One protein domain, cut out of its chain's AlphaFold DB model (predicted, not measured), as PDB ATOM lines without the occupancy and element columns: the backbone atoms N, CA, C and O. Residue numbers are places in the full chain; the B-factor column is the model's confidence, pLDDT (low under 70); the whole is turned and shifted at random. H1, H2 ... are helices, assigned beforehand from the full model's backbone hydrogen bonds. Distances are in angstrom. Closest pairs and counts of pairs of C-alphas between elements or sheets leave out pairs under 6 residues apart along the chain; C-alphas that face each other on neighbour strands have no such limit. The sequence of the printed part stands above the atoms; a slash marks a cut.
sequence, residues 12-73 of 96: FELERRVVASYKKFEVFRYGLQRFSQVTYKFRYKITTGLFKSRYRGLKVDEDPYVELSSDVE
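AT A GLANCE: This is residues 12 to 73 of the 96 residues of an uncharacterized protein of Ensete ventricosum (UniProt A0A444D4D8). A long straight helix, H2, makes most of the length, and a shorter helix, H1, meets it near its first residues in an open L with its corner at Phe 25. After H2 the printed part turns and folds back loosely beside it on the side away from H1, and the last printed residues, 66 to 73, stick out as a free tail. The printed part has 62 residues with two named helices, H1 then H2, and no named strand; the class is all helix, with 42 residues in the helices. The whole is extended, with a radius of gyration of the C-alphas of 18.6 A, and flat, spanning 57 by 33 by 11 A.

IN THESE COORDINATES: H2, the longest helix, holds residues 26 to 54 and measures 41.9 A from C-alpha 26 at (158.624, 123.805, 185.626) to C-alpha 54 at (121.455, 120.013, 204.581). H1 holds residues 12 to 24 and measures 18.4 A; its C-alpha 12 is at (162.113, 146.089, 193.539). Residues 55 to 73 hold no named element.

HOW THE PARTS SIT: H1 and H2 are close but not clearly touching, with 2 pairs of C-alphas within 8 A. Their closest C-alphas, those of Tyr 22 and Phe 28, are 7.1 A apart. Their lines are about perpendicular, at 76 degrees, and their centres are 27.6 A apart. A tight link of one residue, Phe 25, joins them. In H1 and H2 every O i to N i+4 pair is within hydrogen-bond range. Residues 12 to 22, which belong to H1, stand free, and so do residues 53 to 58 and 66 to 73.

THE WHOLE: The two C-alphas farthest apart, those of Leu 14 and Gly 57, are 57.2 A apart. The printed part has no cut. Its mean pLDDT is 80.7; residues 62, 65 and 69 to 73 are under 70.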
ATOM      1  N   PHE A  12     163.431 146.581 193.938       84.81
ATOM      2  CA  PHE A  12     162.113 146.089 193.539       84.81
ATOM      3  C   PHE A  12     162.056 145.525 192.103       84.81
ATOM      4  O   PHE A  12     161.304 144.592 191.827       84.81
ATOM      5  N   GLU A  13     162.840 146.050 191.162       88.62
ATOM      6  CA  GLU A  13     162.950 145.491 189.805       88.62
ATOM      7  C   GLU A  13     163.694 144.161 189.790       88.62
ATOM      8  O   GLU A  13     163.245 143.226 189.121       88.62
ATOM      9  N   LEU A  14     164.740 144.034 190.607       90.88
ATOM     10  CA  LEU A  14     165.454 142.775 190.787       90.88
ATOM     11  C   LEU A  14     164.541 141.711 191.409       90.88
ATOM     12  O   LEU A  14     164.435 140.607 190.881       90.88
ATOM     13  N   GLU A  15     163.814 142.055 192.474       89.75
ATOM     14  CA  GLU A  15     162.860 141.153 193.132       89.75
ATOM     15  C   GLU A  15     161.748 140.704 192.170       89.75
ATOM     16  O   GLU A  15     161.447 139.511 192.081       89.75
ATOM     17  N   ARG A  16     161.189 141.623 191.368       92.88
ATOM     18  CA  ARG A  16     160.196 141.274 190.339       92.88
ATOM     19  C   ARG A  16     160.757 140.319 189.289       92.88
ATOM     20  O   ARG A  16     160.062 139.376 188.916       92.88
ATOM     21  N   ARG A  17     161.994 140.525 188.826       93.62
ATOM     22  CA  ARG A  17     162.653 139.618 187.872       93.62
ATOM     23  C   ARG A  17     162.915 138.248 188.480       93.62
ATOM     24  O   ARG A  17     162.618 137.255 187.829       93.62
ATOM     25  N   VAL A  18     163.392 138.183 189.722       92.31
ATOM     26  CA  VAL A  18     163.618 136.916 190.435       92.31
ATOM     27  C   VAL A  18     162.308 136.137 190.574       92.31
ATOM     28  O   VAL A  18     162.260 134.961 190.220       92.31
ATOM     29  N   VAL A  19     161.220 136.793 190.988       89.31
ATOM     30  CA  VAL A  19     159.896 136.155 191.088       89.31
ATOM     31  C   VAL A  19     159.367 135.734 189.716       89.31
ATOM     32  O   VAL A  19     158.814 134.642 189.581       89.31
ATOM     33  N   ALA A  20     159.522 136.567 188.684       93.50
ATOM     34  CA  ALA A  20     159.092 136.234 187.329       93.50
ATOM     35  C   ALA A  20     159.868 135.040 186.757       93.50
ATOM     36  O   ALA A  20     159.267 134.180 186.118       93.50
ATOM     37  N   SER A  21     161.174 134.962 187.015       92.44
ATOM     38  CA  SER A  21     162.005 133.814 186.661       92.44
ATOM     39  C   SER A  21     161.561 132.575 187.428       92.44
ATOM     40  O   SER A  21     161.274 131.569 186.791       92.44
ATOM     41  N   TYR A  22     161.380 132.664 188.752       87.19
ATOM     42  CA  TYR A  22     160.886 131.563 189.587       87.19
ATOM     43  C   TYR A  22     159.548 130.991 189.081       87.19
ATOM     44  O   TYR A  22     159.406 129.785 188.904       87.19
ATOM     45  N   LYS A  23     158.584 131.858 188.747       89.25
ATOM     46  CA  LYS A  23     157.269 131.454 188.219       89.25
ATOM     47  C   LYS A  23     157.327 130.745 186.862       89.25
ATOM     48  O   LYS A  23     156.372 130.056 186.510       89.25
ATOM     49  N   LYS A  24     158.404 130.928 186.091       90.44
ATOM     50  CA  LYS A  24     158.611 130.253 184.801       90.44
ATOM     51  C   LYS A  24     159.198 128.849 184.948       90.44
ATOM     52  O   LYS A  24     159.112 128.090 183.988       90.44
ATOM     53  N   PHE A  25     159.770 128.493 186.102       88.81
ATOM     54  CA  PHE A  25     160.324 127.153 186.297       88.81
ATOM     55  C   PHE A  25     159.225 126.092 186.292       88.81
ATOM     56  O   PHE A  25     158.144 126.268 186.858       88.81
ATOM     57  N   GLU A  26     159.536 124.946 185.693       81.50
ATOM     58  CA  GLU A  26     158.624 123.805 185.626       81.50
ATOM     59  C   GLU A  26     158.246 123.295 187.018       81.50
ATOM     60  O   GLU A  26     157.081 122.993 187.263       81.50
ATOM     61  N   VAL A  27     159.183 123.322 187.971       80.62
ATOM     62  CA  VAL A  27     158.944 122.959 189.379       80.62
ATOM     63  C   VAL A  27     157.811 123.786 189.995       80.62
ATOM     64  O   VAL A  27     156.975 123.243 190.717       80.62
ATOM     65  N   PHE A  28     157.717 125.081 189.665       80.50
ATOM     66  CA  PHE A  28     156.619 125.932 190.124       80.50
ATOM     67  C   PHE A  28     155.283 125.520 189.494       80.50
ATOM     68  O   PHE A  28     154.268 125.456 190.187       80.50
ATOM     69  N   ARG A  29     155.274 125.183 188.198       81.62
ATOM     70  CA  ARG A  29     154.070 124.703 187.499       81.62
ATOM     71  C   ARG A  29     153.584 123.364 188.058       81.62
ATOM     72  O   ARG A  29     152.402 123.240 188.370       81.62
ATOM     73  N   TYR A  30     154.483 122.399 188.251       79.38
ATOM     74  CA  TYR A  30     154.163 121.101 188.853       79.38
ATOM     75  C   TYR A  30     153.747 121.231 190.320       79.38
ATOM     76  O   TYR A  30     152.821 120.556 190.770       79.38
ATOM     77  N   GLY A  31     154.381 122.132 191.076       77.62
ATOM     78  CA  GLY A  31     153.947 122.499 192.423       77.62
ATOM     79  C   GLY A  31     152.519 123.042 192.423       77.62
ATOM     80  O   GLY A  31     151.685 122.563 193.186       77.62
ATOM     81  N   LEU A  32     152.202 123.976 191.522       78.06
ATOM     82  CA  LEU A  32     150.865 124.557 191.408       78.06
ATOM     83  C   LEU A  32     149.809 123.519 191.015       78.06
ATOM     84  O   LEU A  32     148.722 123.546 191.578       78.06
ATOM     85  N   GLN A  33     150.119 122.600 190.099       74.69
ATOM     86  CA  GLN A  33     149.219 121.507 189.719       74.69
ATOM     87  C   GLN A  33     148.933 120.564 190.897       74.69
ATOM     88  O   GLN A  33     147.786 120.184 191.125       74.69
ATOM     89  N   ARG A  34     149.954 120.238 191.698       76.31
ATOM     90  CA  ARG A  34     149.782 119.429 192.916       76.31
ATOM     91  C   ARG A  34     148.973 120.174 193.980       76.31
ATOM     92  O   ARG A  34     148.012 119.634 194.522       76.31
ATOM     93  N   PHE A  35     149.305 121.437 194.252       74.12
ATOM     94  CA  PHE A  35     148.589 122.245 195.243       74.12
ATOM     95  C   PHE A  35     147.150 122.562 194.829       74.12
ATOM     96  O   PHE A  35     146.265 122.590 195.689       74.12
ATOM     97  N   SER A  36     146.885 122.772 193.537       76.50
ATOM     98  CA  SER A  36     145.531 123.000 193.032       76.50
ATOM     99  C   SER A  36     144.668 121.754 193.211       76.50
ATOM    100  O   SER A  36     143.543 121.875 193.693       76.50
ATOM    101  N   GLN A  37     145.211 120.562 192.946       77.62
ATOM    102  CA  GLN A  37     144.511 119.297 193.159       77.62
ATOM    103  C   GLN A  37     144.179 119.067 194.640       77.62
ATOM    104  O   GLN A  37     143.032 118.762 194.969       77.62
ATOM    105  N   VAL A  38     145.139 119.284 195.548       75.06
ATOM    106  CA  VAL A  38     144.925 119.141 197.002       75.06
ATOM    107  C   VAL A  38     143.881 120.137 197.509       75.06
ATOM    108  O   VAL A  38     142.953 119.760 198.226       75.06
ATOM    109  N   THR A  39     143.994 121.404 197.105       81.81
ATOM    110  CA  THR A  39     143.067 122.459 197.540       81.81
ATOM    111  C   THR A  39     141.657 122.205 197.010       81.81
ATOM    112  O   THR A  39     140.680 122.356 197.745       81.81
ATOM    113  N   TYR A  40     141.536 121.788 195.749       77.56
ATOM    114  CA  TYR A  40     140.251 121.493 195.123       77.56
ATOM    115  C   TYR A  40     139.586 120.261 195.770       77.56
ATOM    116  O   TYR A  40     138.433 120.363 196.198       77.56
ATOM    117  N   LYS A  41     140.340 119.172 196.013       85.25
ATOM    118  CA  LYS A  41     139.876 117.971 196.742       85.25
ATOM    119  C   LYS A  41     139.394 118.301 198.153       85.25
ATOM    120  O   LYS A  41     138.337 117.839 198.583       85.25
ATOM    121  N   PHE A  42     140.139 119.129 198.883       83.44
ATOM    122  CA  PHE A  42     139.767 119.537 200.236       83.44
ATOM    123  C   PHE A  42     138.460 120.343 200.260       83.44
ATOM    124  O   PHE A  42     137.549 120.037 201.033       83.44
ATOM    125  N   ARG A  43     138.327 121.332 199.367       85.38
ATOM    126  CA  ARG A  43     137.102 122.139 199.242       85.38
ATOM    127  C   ARG A  43     135.899 121.296 198.838       85.38
ATOM    128  O   ARG A  43     134.811 121.511 199.374       85.38
ATOM    129  N   TYR A  44     136.095 120.336 197.937       85.12
ATOM    130  CA  TYR A  44     135.057 119.392 197.544       85.12
ATOM    131  C   TYR A  44     134.560 118.586 198.750       85.12
ATOM    132  O   TYR A  44     133.370 118.623 199.050       85.12
ATOM    133  N   LYS A  45     135.459 117.967 199.529       85.44
ATOM    134  CA  LYS A  45     135.082 117.191 200.726       85.44
ATOM    135  C   LYS A  45     134.261 118.002 201.734       85.44
ATOM    136  O   LYS A  45     133.237 117.518 202.216       85.44
ATOM    137  N   ILE A  46     134.672 119.240 202.020       88.06
ATOM    138  CA  ILE A  46     133.929 120.136 202.923       88.06
ATOM    139  C   ILE A  46     132.536 120.434 202.364       88.06
ATOM    140  O   ILE A  46     131.536 120.303 203.072       88.06
ATOM    141  N   THR A  47     132.467 120.820 201.091       89.12
ATOM    142  CA  THR A  47     131.209 121.214 200.447       89.12
ATOM    143  C   THR A  47     130.232 120.043 200.394       89.12
ATOM    144  O   THR A  47     129.060 120.204 200.726       89.12
ATOM    145  N   THR A  48     130.722 118.843 200.082       85.19
ATOM    146  CA  THR A  48     129.935 117.607 200.063       85.19
ATOM    147  C   THR A  48     129.425 117.230 201.454       85.19
ATOM    148  O   THR A  48     128.267 116.832 201.592       85.19
ATOM    149  N   GLY A  49     130.234 117.391 202.507       85.75
ATOM    150  CA  GLY A  49     129.789 117.177 203.889       85.75
ATOM    151  C   GLY A  49     128.659 118.130 204.294       85.75
ATOM    152  O   GLY A  49     127.626 117.695 204.809       85.75
ATOM    153  N   LEU A  50     128.814 119.421 203.988       90.69
ATOM    154  CA  LEU A  50     127.786 120.436 204.236       90.69
ATOM    155  C   LEU A  50     126.508 120.170 203.433       90.69
ATOM    156  O   LEU A  50     125.405 120.284 203.972       90.69
ATOM    157  N   PHE A  51     126.645 119.782 202.166       87.38
ATOM    158  CA  PHE A  51     125.526 119.441 201.297       87.38
ATOM    159  C   PHE A  51     124.727 118.256 201.849       87.38
ATOM    160  O   PHE A  51     123.519 118.376 202.050       87.38
ATOM    161  N   LYS A  52     125.402 117.152 202.201       86.44
ATOM    162  CA  LYS A  52     124.771 115.965 202.803       86.44
ATOM    163  C   LYS A  52     124.078 116.283 204.129       86.44
ATOM    164  O   LYS A  52     123.010 115.743 204.410       86.44
ATOM    165  N   SER A  53     124.655 117.179 204.932       85.44
ATOM    166  CA  SER A  53     124.034 117.624 206.183       85.44
ATOM    167  C   SER A  53     122.731 118.393 205.955       85.44
ATOM    168  O   SER A  53     121.827 118.287 206.783       85.44
ATOM    169  N   ARG A  54     122.633 119.183 204.879       90.25
ATOM    170  CA  ARG A  54     121.455 120.013 204.581       90.25
ATOM    171  C   ARG A  54     120.387 119.272 203.779       90.25
ATOM    172  O   ARG A  54     119.205 119.533 203.967       90.25
ATOM    173  N   TYR A  55     120.788 118.334 202.925       86.81
ATOM    174  CA  TYR A  55     119.911 117.692 201.948       86.81
ATOM    175  C   TYR A  55     120.012 116.163 202.008       86.81
ATOM    176  O   TYR A  55     120.501 115.519 201.083       86.81
ATOM    177  N   ARG A  56     119.506 115.556 203.091       79.25
ATOM    178  CA  ARG A  56     119.601 114.102 203.367       79.25
ATOM    179  C   ARG A  56     118.994 113.168 202.300       79.25
ATOM    180  O   ARG A  56     119.231 111.968 202.371       79.25
ATOM    181  N   GLY A  57     118.228 113.684 201.338       79.00
ATOM    182  CA  GLY A  57     117.623 112.905 200.246       79.00
ATOM    183  C   GLY A  57     118.289 113.075 198.877       79.00
ATOM    184  O   GLY A  57     117.942 112.351 197.948       79.00
ATOM    185  N   LEU A  58     119.231 114.012 198.734       77.88
ATOM    186  CA  LEU A  58     119.911 114.286 197.468       77.88
ATOM    187  C   LEU A  58     121.282 113.608 197.464       77.88
ATOM    188  O   LEU A  58     122.124 113.860 198.330       77.88
ATOM    189  N   LYS A  59     121.506 112.731 196.482       73.75
ATOM    190  CA  LYS A  59     122.815 112.125 196.234       73.75
ATOM    191  C   LYS A  59     123.614 113.020 195.293       73.75
ATOM    192  O   LYS A  59     123.066 113.577 194.350       73.75
ATOM    193  N   VAL A  60     124.904 113.151 195.578       72.12
ATOM    194  CA  VAL A  60     125.872 113.668 194.607       72.12
ATOM    195  C   VAL A  60     126.251 112.499 193.702       72.12
ATOM    196  O   VAL A  60     126.493 111.401 194.210       72.12
ATOM    197  N   ASP A  61     126.225 112.750 192.396       70.69
ATOM    198  CA  ASP A  61     126.549 111.815 191.317       70.69
ATOM    199  C   ASP A  61     128.069 111.589 191.314       70.69
ATOM    200  O   ASP A  61     128.816 112.325 190.684       70.69
ATOM    201  N   GLU A  62     128.509 110.662 192.169       66.56
ATOM    202  CA  GLU A  62     129.894 110.210 192.369       66.56
ATOM    203  C   GLU A  62     130.935 111.259 192.825       66.56
ATOM    204  O   GLU A  62     130.864 112.464 192.583       66.56
ATOM    205  N   ASP A  63     131.901 110.790 193.621       73.25
ATOM    206  CA  ASP A  63     133.019 111.613 194.086       73.25
ATOM    207  C   ASP A  63     134.160 111.497 193.065       73.25
ATOM    208  O   ASP A  63     134.753 110.423 192.955       73.25
ATOM    209  N   PRO A  64     134.506 112.581 192.343       72.25
ATOM    210  CA  PRO A  64     135.538 112.569 191.309       72.25
ATOM    211  C   PRO A  64     136.961 112.345 191.858       72.25
ATOM    212  O   PRO A  64     137.920 112.366 191.092       72.25
ATOM    213  N   TYR A  65     137.125 112.176 193.174       68.56
ATOM    214  CA  TYR A  65     138.397 111.868 193.835       68.56
ATOM    215  C   TYR A  65     138.434 110.511 194.528       68.56
ATOM    216  O   TYR A  65     139.376 110.257 195.293       68.56
ATOM    217  N   VAL A  66     137.412 109.678 194.343       74.19
ATOM    218  CA  VAL A  66     137.511 108.266 194.706       74.19
ATOM    219  C   VAL A  66     138.530 107.646 193.761       74.19
ATOM    220  O   VAL A  66     138.341 107.693 192.553       74.19
ATOM    221  N   GLU A  67     139.618 107.110 194.314       71.25
ATOM    222  CA  GLU A  67     140.561 106.297 193.545       71.25
ATOM    223  C   GLU A  67     139.819 105.042 193.089       71.25
ATOM    224  O   GLU A  67     139.446 104.191 193.904       71.25
ATOM    225  N   LEU A  68     139.539 104.968 191.790       73.56
ATOM    226  CA  LEU A  68     138.929 103.798 191.184       73.56
ATOM    227  C   LEU A  68     140.008 102.745 190.930       73.56
ATOM    228  O   LEU A  68     141.179 103.057 190.733       73.56
ATOM    229  N   SER A  69     139.620 101.470 190.885       64.44
ATOM    230  CA  SER A  69     140.546 100.387 190.526       64.44
ATOM    231  C   SER A  69     141.151 100.560 189.126       64.44
ATOM    232  O   SER A  69     142.251 100.076 188.888       64.44
ATOM    233  N   SER A  70     140.483 101.294 188.229       66.31
ATOM    234  CA  SER A  70     141.025 101.722 186.932       66.31
ATOM    235  C   SER A  70     142.143 102.760 187.048       66.31
ATOM    236  O   SER A  70     143.022 102.809 186.195       66.31
ATOM    237  N   ASP A  71     142.139 103.580 188.101       63.19
ATOM    238  CA  ASP A  71     143.160 104.609 188.323       63.19
ATOM    239  C   ASP A  71     144.460 104.001 188.865       63.19
ATOM    240  O   ASP A  71     145.517 104.610 188.749       63.19
ATOM    241  N   VAL A  72     144.403 102.775 189.404       60.66
ATOM    242  CA  VAL A  72     145.573 102.011 189.874       60.66
ATOM    243  C   VAL A  72     146.505 101.635 188.715       60.66
ATOM    244  O   VAL A  72     147.713 101.529 188.910       60.66
ATOM    245  N   GLU A  73     145.977 101.477 187.496       58.31
ATOM    246  CA  GLU A  73     146.803 101.257 186.300       58.31
ATOM    247  C   GLU A  73     147.556 102.527 185.880       58.31
ATOM    248  O   GLU A  73     148.661 102.453 185.335       58.31
TER     249      GLU A  73